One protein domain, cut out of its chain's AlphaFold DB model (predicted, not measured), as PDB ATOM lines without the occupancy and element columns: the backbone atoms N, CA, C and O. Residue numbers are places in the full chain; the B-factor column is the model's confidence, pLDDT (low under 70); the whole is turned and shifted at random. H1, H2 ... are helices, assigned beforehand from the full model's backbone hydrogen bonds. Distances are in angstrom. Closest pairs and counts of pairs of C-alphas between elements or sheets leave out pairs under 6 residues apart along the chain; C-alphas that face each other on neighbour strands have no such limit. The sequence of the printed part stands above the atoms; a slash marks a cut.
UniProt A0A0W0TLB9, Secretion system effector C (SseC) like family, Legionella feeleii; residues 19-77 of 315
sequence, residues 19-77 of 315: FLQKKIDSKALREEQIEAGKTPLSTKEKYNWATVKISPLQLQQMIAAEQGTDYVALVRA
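AT A GLANCE: This is residues 19 to 77 of the 315 residues of the protein "Secretion system effector C (SseC) like family" of Legionella feeleii (UniProt A0A0W0TLB9). Picture two small pairs of helices at the two ends of a long, open link: at one end the longest helix, H3, makes a loose V with H4, and at the other H1 and H2 meet in a corner like an L. Residues 36 to 55, with no named element, run between the two ends, which have no helix contact with each other. The printed part has 59 residues, with four named helices in the order H1, H2, H3, H4 and no named strand; the class is all helix. The whole is extended, a rod of 50 by 21 by 19 A with a radius of gyration of the C-alphas of 17.9 A.

HOW THE PARTS SIT: Start at H3, residues 56 to 66, and look on to H4, residues 71 to 76. They are close but not clearly touching; their closest C-alphas, those of Ala 65 and Tyr 71, are 6.0 A apart. They run opposite ways at a steep tilt of 49 degrees. At the far end, H1, residues 19 to 25, and H2, residues 27 to 35, only just touch, with 3 pairs of C-alphas within 8 A, and they touch only at the corner by their link. Their closest C-alphas are those of Lys 23 and Leu 29, 6.3 A apart, and their lines are about perpendicular at 87 degrees. H3 is apart from H1 and H2, and so is H4. In H1, H2, H3 and H4 every O i to N i+4 pair is within hydrogen-bond range.

IN THESE COORDINATES: Find C-alpha 56 at (-34.695, -2.185, -19.593); from there H3 runs 15.5 A to C-alpha 66. H4, 8.7 A long, ends at C-alpha 76, at (-43.206, 4.532, -36.003). Go back to C-alpha 19 at (-41.762, -34.145, -32.121), where H1 begins its 9.9 A; H2 then spans 12.4 A.

THE WHOLE: The C-alphas farthest apart, those of Ala 28 and Gly 68, are 50.1 A apart. The printed part has no cut. The link from H2 to H3 is long, with 20 residues; those from H1 to H2 and from H3 to H4 are tight. Residues 55 to 60, of which 56 to 60 belong to H3, stand free. The mean pLDDT of the printed part is 73.5, and it is under 70 at residues 43 to 54, 69 and 71 to 77.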
ATOM      1  N   PHE A  19     -42.385 -34.751 -30.948       82.88
ATOM      2  CA  PHE A  19     -41.762 -34.145 -32.121       82.88
ATOM      3  C   PHE A  19     -40.748 -33.043 -31.779       82.88
ATOM      4  O   PHE A  19     -39.664 -33.000 -32.363       82.88
ATOM      5  N   LEU A  20     -41.083 -32.146 -30.846       83.12
ATOM      6  CA  LEU A  20     -40.161 -31.106 -30.387       83.12
ATOM      7  C   LEU A  20     -39.007 -31.721 -29.599       83.12
ATOM      8  O   LEU A  20     -37.866 -31.329 -29.818       83.12
ATOM      9  N   GLN A  21     -39.290 -32.730 -28.773       88.00
ATOM     10  CA  GLN A  21     -38.261 -33.486 -28.062       88.00
ATOM     11  C   GLN A  21     -37.273 -34.133 -29.050       88.00
ATOM     12  O   GLN A  21     -36.073 -33.888 -28.971       88.00
ATOM     13  N   LYS A  22     -37.773 -34.818 -30.091       87.94
ATOM     14  CA  LYS A  22     -36.940 -35.391 -31.165       87.94
ATOM     15  C   LYS A  22     -36.112 -34.337 -31.910       87.94
ATOM     16  O   LYS A  22     -34.966 -34.603 -32.262       87.94
ATOM     17  N   LYS A  23     -36.672 -33.151 -32.169       85.69
ATOM     18  CA  LYS A  23     -35.940 -32.046 -32.816       85.69
ATOM     19  C   LYS A  23     -34.825 -31.478 -31.945       85.69
ATOM     20  O   LYS A  23     -33.819 -31.048 -32.494       85.69
ATOM     21  N   ILE A  24     -35.020 -31.449 -30.629       90.06
ATOM     22  CA  ILE A  24     -34.022 -30.950 -29.683       90.06
ATOM     23  C   ILE A  24     -32.912 -31.989 -29.464       90.06
ATOM     24  O   ILE A  24     -31.737 -31.626 -29.425       90.06
ATOM     25  N   ASP A  25     -33.272 -33.269 -29.364       92.12
ATOM     26  CA  ASP A  25     -32.326 -34.332 -29.008       92.12
ATOM     27  C   ASP A  25     -31.556 -34.889 -30.219       92.12
ATOM     28  O   ASP A  25     -30.466 -35.443 -30.070       92.12
ATOM     29  N   SER A  26     -32.080 -34.733 -31.440       94.31
ATOM     30  CA  SER A  26     -31.423 -35.236 -32.650       94.31
ATOM     31  C   SER A  26     -30.228 -34.377 -33.065       94.31
ATOM     32  O   SER A  26     -30.372 -33.248 -33.542       94.31
ATOM     33  N   LYS A  27     -29.028 -34.963 -32.973       93.75
ATOM     34  CA  LYS A  27     -27.778 -34.362 -33.459       93.75
ATOM     35  C   LYS A  27     -27.816 -34.071 -34.967       93.75
ATOM     36  O   LYS A  27     -27.387 -32.998 -35.374       93.75
ATOM     37  N   ALA A  28     -28.398 -34.965 -35.766       93.12
ATOM     38  CA  ALA A  28     -28.499 -34.793 -37.216       93.12
ATOM     39  C   ALA A  28     -29.369 -33.580 -37.592       93.12
ATOM     40  O   ALA A  28     -28.964 -32.743 -38.392       93.12
ATOM     41  N   LEU A  29     -30.529 -33.420 -36.940       90.12
ATOM     42  CA  LEU A  29     -31.405 -32.262 -37.173       90.12
ATOM     43  C   LEU A  29     -30.766 -30.954 -36.693       90.12
ATOM     44  O   LEU A  29     -31.031 -29.887 -37.247       90.12
ATOM     45  N   ARG A  30     -29.925 -31.024 -35.658       91.94
ATOM     46  CA  ARG A  30     -29.155 -29.883 -35.167       91.94
ATOM     47  C   ARG A  30     -28.099 -29.434 -36.177       91.94
ATOM     48  O   ARG A  30     -27.968 -28.234 -36.401       91.94
ATOM     49  N   GLU A  31     -27.370 -30.374 -36.768       92.00
ATOM     50  CA  GLU A  31     -26.372 -30.103 -37.812       92.00
ATOM     51  C   GLU A  31     -27.035 -29.525 -39.069       92.00
ATOM     52  O   GLU A  31     -26.606 -28.474 -39.539       92.00
ATOM     53  N   GLU A  32     -28.160 -30.095 -39.511       91.06
ATOM     54  CA  GLU A  32     -28.951 -29.579 -40.639       91.06
ATOM     55  C   GLU A  32     -29.450 -28.142 -40.391       91.06
ATOM     56  O   GLU A  32     -29.421 -27.284 -41.275       91.06
ATOM     57  N   GLN A  33     -29.887 -27.832 -39.165       89.81
ATOM     58  CA  GLN A  33     -30.298 -26.473 -38.802       89.81
ATOM     59  C   GLN A  33     -29.132 -25.486 -38.849       89.81
ATOM     60  O   GLN A  33     -29.318 -24.368 -39.329       89.81
ATOM     61  N   ILE A  34     -27.950 -25.893 -38.379       89.50
ATOM     62  CA  ILE A  34     -26.739 -25.069 -38.423       89.50
ATOM     63  C   ILE A  34     -26.318 -24.822 -39.875       89.50
ATOM     64  O   ILE A  34     -26.050 -23.675 -40.234       89.50
ATOM     65  N   GLU A  35     -26.323 -25.856 -40.715       91.81
ATOM     66  CA  GLU A  35     -26.019 -25.747 -42.146       91.81
ATOM     67  C   GLU A  35     -27.010 -24.818 -42.865       91.81
ATOM     68  O   GLU A  35     -26.622 -23.982 -43.680       91.81
ATOM     69  N   ALA A  36     -28.286 -24.856 -42.472       85.62
ATOM     70  CA  ALA A  36     -29.319 -23.941 -42.955       85.62
ATOM     71  C   ALA A  36     -29.242 -22.516 -42.356       85.62
ATOM     72  O   ALA A  36     -30.137 -21.700 -42.609       85.62
ATOM     73  N   GLY A  37     -28.233 -22.206 -41.532       86.31
ATOM     74  CA  GLY A  37     -28.061 -20.901 -40.883       86.31
ATOM     75  C   GLY A  37     -29.112 -20.580 -39.813       86.31
ATOM     76  O   GLY A  37     -29.342 -19.411 -39.497       86.31
ATOM     77  N   LYS A  38     -29.786 -21.597 -39.268       85.50
ATOM     78  CA  LYS A  38     -30.793 -21.465 -38.207       85.50
ATOM     79  C   LYS A  38     -30.150 -21.726 -36.849       85.50
ATOM     80  O   LYS A  38     -29.278 -22.578 -36.706       85.50
ATOM     81  N   THR A  39     -30.610 -21.019 -35.819       84.25
ATOM     82  CA  THR A  39     -30.190 -21.302 -34.442       84.25
ATOM     83  C   THR A  39     -30.830 -22.615 -33.991       84.25
ATOM     84  O   THR A  39     -32.062 -22.697 -33.971       84.25
ATOM     85  N   PRO A  40     -30.040 -23.644 -33.648       83.12
ATOM     86  CA  PRO A  40     -30.602 -24.916 -33.250       83.12
ATOM     87  C   PRO A  40     -31.359 -24.813 -31.930       83.12
ATOM     88  O   PRO A  40     -30.912 -24.147 -30.992       83.12
ATOM     89  N   LEU A  41     -32.490 -25.508 -31.845       81.06
ATOM     90  CA  LEU A  41     -33.269 -25.607 -30.613       81.06
ATOM     91  C   LEU A  41     -32.433 -26.328 -29.544       81.06
ATOM     92  O   LEU A  41     -31.990 -27.453 -29.757       81.06
ATOM     93  N   SER A  42     -32.210 -25.689 -28.393       76.81
ATOM     94  CA  SER A  42     -31.487 -26.299 -27.271       76.81
ATOM     95  C   SER A  42     -32.333 -26.299 -25.999       76.81
ATOM     96  O   SER A  42     -33.025 -25.328 -25.695       76.81
ATOM     97  N   THR A  43     -32.239 -27.373 -25.210       58.62
ATOM     98  CA  THR A  43     -32.885 -27.482 -23.888       58.62
ATOM     99  C   THR A  43     -32.328 -26.500 -22.852       58.62
ATOM    100  O   THR A  43     -32.979 -26.267 -21.833       58.62
ATOM    101  N   LYS A  44     -31.141 -25.915 -23.078       53.66
ATOM    102  CA  LYS A  44     -30.520 -24.950 -22.152       53.66
ATOM    103  C   LYS A  44     -31.119 -23.544 -22.246       53.66
ATOM    104  O   LYS A  44     -31.023 -22.796 -21.280       53.66
ATOM    105  N   GLU A  45     -31.810 -23.205 -23.333       50.50
ATOM    106  CA  GLU A  45     -32.493 -21.912 -23.513       50.50
ATOM    107  C   GLU A  45     -34.016 -22.064 -23.388       50.50
ATOM    108  O   GLU A  45     -34.798 -21.608 -24.222       50.50
ATOM    109  N   LYS A  46     -34.427 -22.736 -22.307       48.12
ATOM    110  CA  LYS A  46     -35.778 -23.249 -22.025       48.12
ATOM    111  C   LYS A  46     -36.934 -22.226 -22.047       48.12
ATOM    112  O   LYS A  46     -38.074 -22.650 -21.932       48.12
ATOM    113  N   TYR A  47     -36.681 -20.927 -22.240       42.88
ATOM    114  CA  TYR A  47     -37.708 -19.872 -22.188       42.88
ATOM    115  C   TYR A  47     -37.614 -18.778 -23.269       42.88
ATOM    116  O   TYR A  47     -38.375 -17.818 -23.223       42.88
ATOM    117  N   ASN A  48     -36.728 -18.886 -24.265       43.34
ATOM    118  CA  ASN A  48     -36.426 -17.734 -25.137       43.34
ATOM    119  C   ASN A  48     -37.287 -17.575 -26.403       43.34
ATOM    120  O   ASN A  48     -37.005 -16.708 -27.225       43.34
ATOM    121  N   TRP A  49     -38.339 -18.372 -26.589       42.19
ATOM    122  CA  TRP A  49     -39.167 -18.307 -27.806       42.19
ATOM    123  C   TRP A  49     -40.329 -17.303 -27.724       42.19
ATOM    124  O   TRP A  49     -41.053 -17.135 -28.702       42.19
ATOM    125  N   ALA A  50     -40.454 -16.564 -26.615       37.59
ATOM    126  CA  ALA A  50     -41.361 -15.413 -26.500       37.59
ATOM    127  C   ALA A  50     -40.720 -14.153 -25.888       37.59
ATOM    128  O   ALA A  50     -41.385 -13.131 -25.748       37.59
ATOM    129  N   THR A  51     -39.430 -14.171 -25.563       38.91
ATOM    130  CA  THR A  51     -38.709 -12.980 -25.111       38.91
ATOM    131  C   THR A  51     -37.927 -12.397 -26.276       38.91
ATOM    132  O   THR A  51     -36.744 -12.668 -26.476       38.91
ATOM    133  N   VAL A  52     -38.581 -11.507 -27.030       44.41
ATOM    134  CA  VAL A  52     -37.839 -10.381 -27.611       44.41
ATOM    135  C   VAL A  52     -37.016  -9.809 -26.456       44.41
ATOM    136  O   VAL A  52     -37.580  -9.512 -25.405       44.41
ATOM    137  N   LYS A  53     -35.685  -9.739 -26.588       44.69
ATOM    138  CA  LYS A  53     -34.843  -9.074 -25.586       44.69
ATOM    139  C   LYS A  53     -35.206  -7.591 -25.595       44.69
ATOM    140  O   LYS A  53     -34.618  -6.813 -26.339       44.69
ATOM    141  N   ILE A  54     -36.214  -7.232 -24.813       58.53
ATOM    142  CA  ILE A  54     -36.603  -5.858 -24.544       58.53
ATOM    143  C   ILE A  54     -35.550  -5.338 -23.570       58.53
ATOM    144  O   ILE A  54     -35.378  -5.886 -22.479       58.53
ATOM    145  N   SER A  55     -34.776  -4.335 -23.980       78.12
ATOM    146  CA  SER A  55     -33.840  -3.697 -23.052       78.12
ATOM    147  C   SER A  55     -34.622  -3.061 -21.890       78.12
ATOM    148  O   SER A  55     -35.774  -2.669 -22.084       78.12
ATOM    149  N   PRO A  56     -34.028  -2.887 -20.695       75.31
ATOM    150  CA  PRO A  56     -34.695  -2.185 -19.593       75.31
ATOM    151  C   PRO A  56     -35.261  -0.815 -20.009       75.31
ATOM    152  O   PRO A  56     -36.327  -0.418 -19.549       75.31
ATOM    153  N   LEU A  57     -34.594  -0.145 -20.957       73.94
ATOM    154  CA  LEU A  57     -35.045   1.110 -21.554       73.94
ATOM    155  C   LEU A  57     -36.295   0.935 -22.433       73.94
ATOM    156  O   LEU A  57     -37.228   1.723 -22.331       73.94
ATOM    157  N   GLN A  58     -36.346  -0.101 -23.275       71.38
ATOM    158  CA  GLN A  58     -37.531  -0.396 -24.088       71.38
ATOM    159  C   GLN A  58     -38.724  -0.814 -23.223       71.38
ATOM    160  O   GLN A  58     -39.854  -0.457 -23.542       71.38
ATOM    161  N   LEU A  59     -38.489  -1.520 -22.113       83.06
ATOM    162  CA  LEU A  59     -39.549  -1.895 -21.179       83.06
ATOM    163  C   LEU A  59     -40.131  -0.652 -20.497       83.06
ATOM    164  O   LEU A  59     -41.346  -0.499 -20.441       83.06
ATOM    165  N   GLN A  60     -39.275   0.277 -20.062       76.69
ATOM    166  CA  GLN A  60     -39.715   1.572 -19.534       76.69
ATOM    167  C   GLN A  60     -40.491   2.391 -20.572       76.69
ATOM    168  O   GLN A  60     -41.504   2.993 -20.235       76.69
ATOM    169  N   GLN A  61     -40.064   2.377 -21.837       77.81
ATOM    170  CA  GLN A  61     -40.777   3.050 -22.927       77.81
ATOM    171  C   GLN A  61     -42.142   2.416 -23.214       77.81
ATOM    172  O   GLN A  61     -43.092   3.138 -23.496       77.81
ATOM    173  N   MET A  62     -42.267   1.091 -23.115       75.31
ATOM    174  CA  MET A  62     -43.550   0.399 -23.267       75.31
ATOM    175  C   MET A  62     -44.504   0.682 -22.102       75.31
ATOM    176  O   MET A  62     -45.681   0.928 -22.342       75.31
ATOM    177  N   ILE A  63     -43.999   0.717 -20.866       79.81
ATOM    178  CA  ILE A  63     -44.793   1.078 -19.679       79.81
ATOM    179  C   ILE A  63     -45.244   2.546 -19.759       79.81
ATOM    180  O   ILE A  63     -46.390   2.862 -19.451       79.81
ATOM    181  N   ALA A  64     -44.380   3.449 -20.236       76.25
ATOM    182  CA  ALA A  64     -44.748   4.843 -20.488       76.25
ATOM    183  C   ALA A  64     -45.759   4.990 -21.650       76.25
ATOM    184  O   ALA A  64     -46.616   5.871 -21.606       76.25
ATOM    185  N   ALA A  65     -45.694   4.109 -22.658       70.81
ATOM    186  CA  ALA A  65     -46.668   4.028 -23.751       70.81
ATOM    187  C   ALA A  65     -48.070   3.657 -23.257       70.81
ATOM    188  O   ALA A  65     -49.056   4.299 -23.616       70.81
ATOM    189  N   GLU A  66     -48.147   2.662 -22.377       75.19
ATOM    190  CA  GLU A  66     -49.393   2.184 -21.775       75.19
ATOM    191  C   GLU A  66     -50.106   3.266 -20.941       75.19
ATOM    192  O   GLU A  66     -51.332   3.299 -20.884       75.19
ATOM    193  N   GLN A  67     -49.358   4.225 -20.384       79.44
ATOM    194  CA  GLN A  67     -49.889   5.349 -19.601       79.44
ATOM    195  C   GLN A  67     -50.434   6.522 -20.444       79.44
ATOM    196  O   GLN A  67     -50.600   7.628 -19.931       79.44
ATOM    197  N   GLY A  68     -50.762   6.292 -21.720       72.44
ATOM    198  CA  GLY A  68     -51.510   7.251 -22.543       72.44
ATOM    199  C   GLY A  68     -50.719   7.913 -23.668       72.44
ATOM    200  O   GLY A  68     -51.136   8.962 -24.158       72.44
ATOM    201  N   THR A  69     -49.606   7.322 -24.114       60.88
ATOM    202  CA  THR A  69     -48.986   7.743 -25.379       60.88
ATOM    203  C   THR A  69     -49.371   6.798 -26.510       60.88
ATOM    204  O   THR A  69     -49.440   5.583 -26.353       60.88
ATOM    205  N   ASP A  70     -49.671   7.385 -27.670       72.81
ATOM    206  CA  ASP A  70     -50.115   6.674 -28.864       72.81
ATOM    207  C   ASP A  70     -49.090   5.596 -29.258       72.81
ATOM    208  O   ASP A  70     -48.010   5.885 -29.781       72.81
ATOM    209  N   TYR A  71     -49.440   4.335 -29.006       60.62
ATOM    210  CA  TYR A  71     -48.633   3.160 -29.332       60.62
ATOM    211  C   TYR A  71     -48.194   3.159 -30.808       60.62
ATOM    212  O   TYR A  71     -47.103   2.686 -31.145       60.62
ATOM    213  N   VAL A  72     -48.996   3.753 -31.702       66.62
ATOM    214  CA  VAL A  72     -48.672   3.892 -33.128       66.62
ATOM    215  C   VAL A  72     -47.494   4.848 -33.348       66.62
ATOM    216  O   VAL A  72     -46.658   4.589 -34.217       66.62
ATOM    217  N   ALA A  73     -47.375   5.911 -32.552       68.94
ATOM    218  CA  ALA A  73     -46.240   6.831 -32.601       68.94
ATOM    219  C   ALA A  73     -44.940   6.153 -32.134       68.94
ATOM    220  O   ALA A  73     -43.891   6.348 -32.752       68.94
ATOM    221  N   LEU A  74     -45.014   5.282 -31.121       63.50
ATOM    222  CA  LEU A  74     -43.858   4.535 -30.609       63.50
ATOM    223  C   LEU A  74     -43.338   3.494 -31.612       63.50
ATOM    224  O   LEU A  74     -42.132   3.360 -31.799       63.50
ATOM    225  N   VAL A  75     -44.239   2.788 -32.303       66.00
ATOM    226  CA  VAL A  75     -43.866   1.804 -33.338       66.00
ATOM    227  C   VAL A  75     -43.316   2.487 -34.599       66.00
ATOM    228  O   VAL A  75     -42.503   1.900 -35.318       66.00
ATOM    229  N   ARG A  76     -43.727   3.731 -34.879       68.50
ATOM    230  CA  ARG A  76     -43.206   4.532 -36.003       68.50
ATOM    231  C   ARG A  76     -41.883   5.231 -35.697       68.50
ATOM    232  O   ARG A  76     -41.155   5.553 -36.639       68.50
ATOM    233  N   ALA A  77     -41.554   5.461 -34.429       68.62
ATOM    234  CA  ALA A  77     -40.282   6.050 -34.043       68.62
ATOM    235  C   ALA A  77     -39.139   5.065 -34.340       68.62
ATOM    236  O   ALA A  77     -38.930   4.075 -33.639       68.62
TER     237      ALA A  77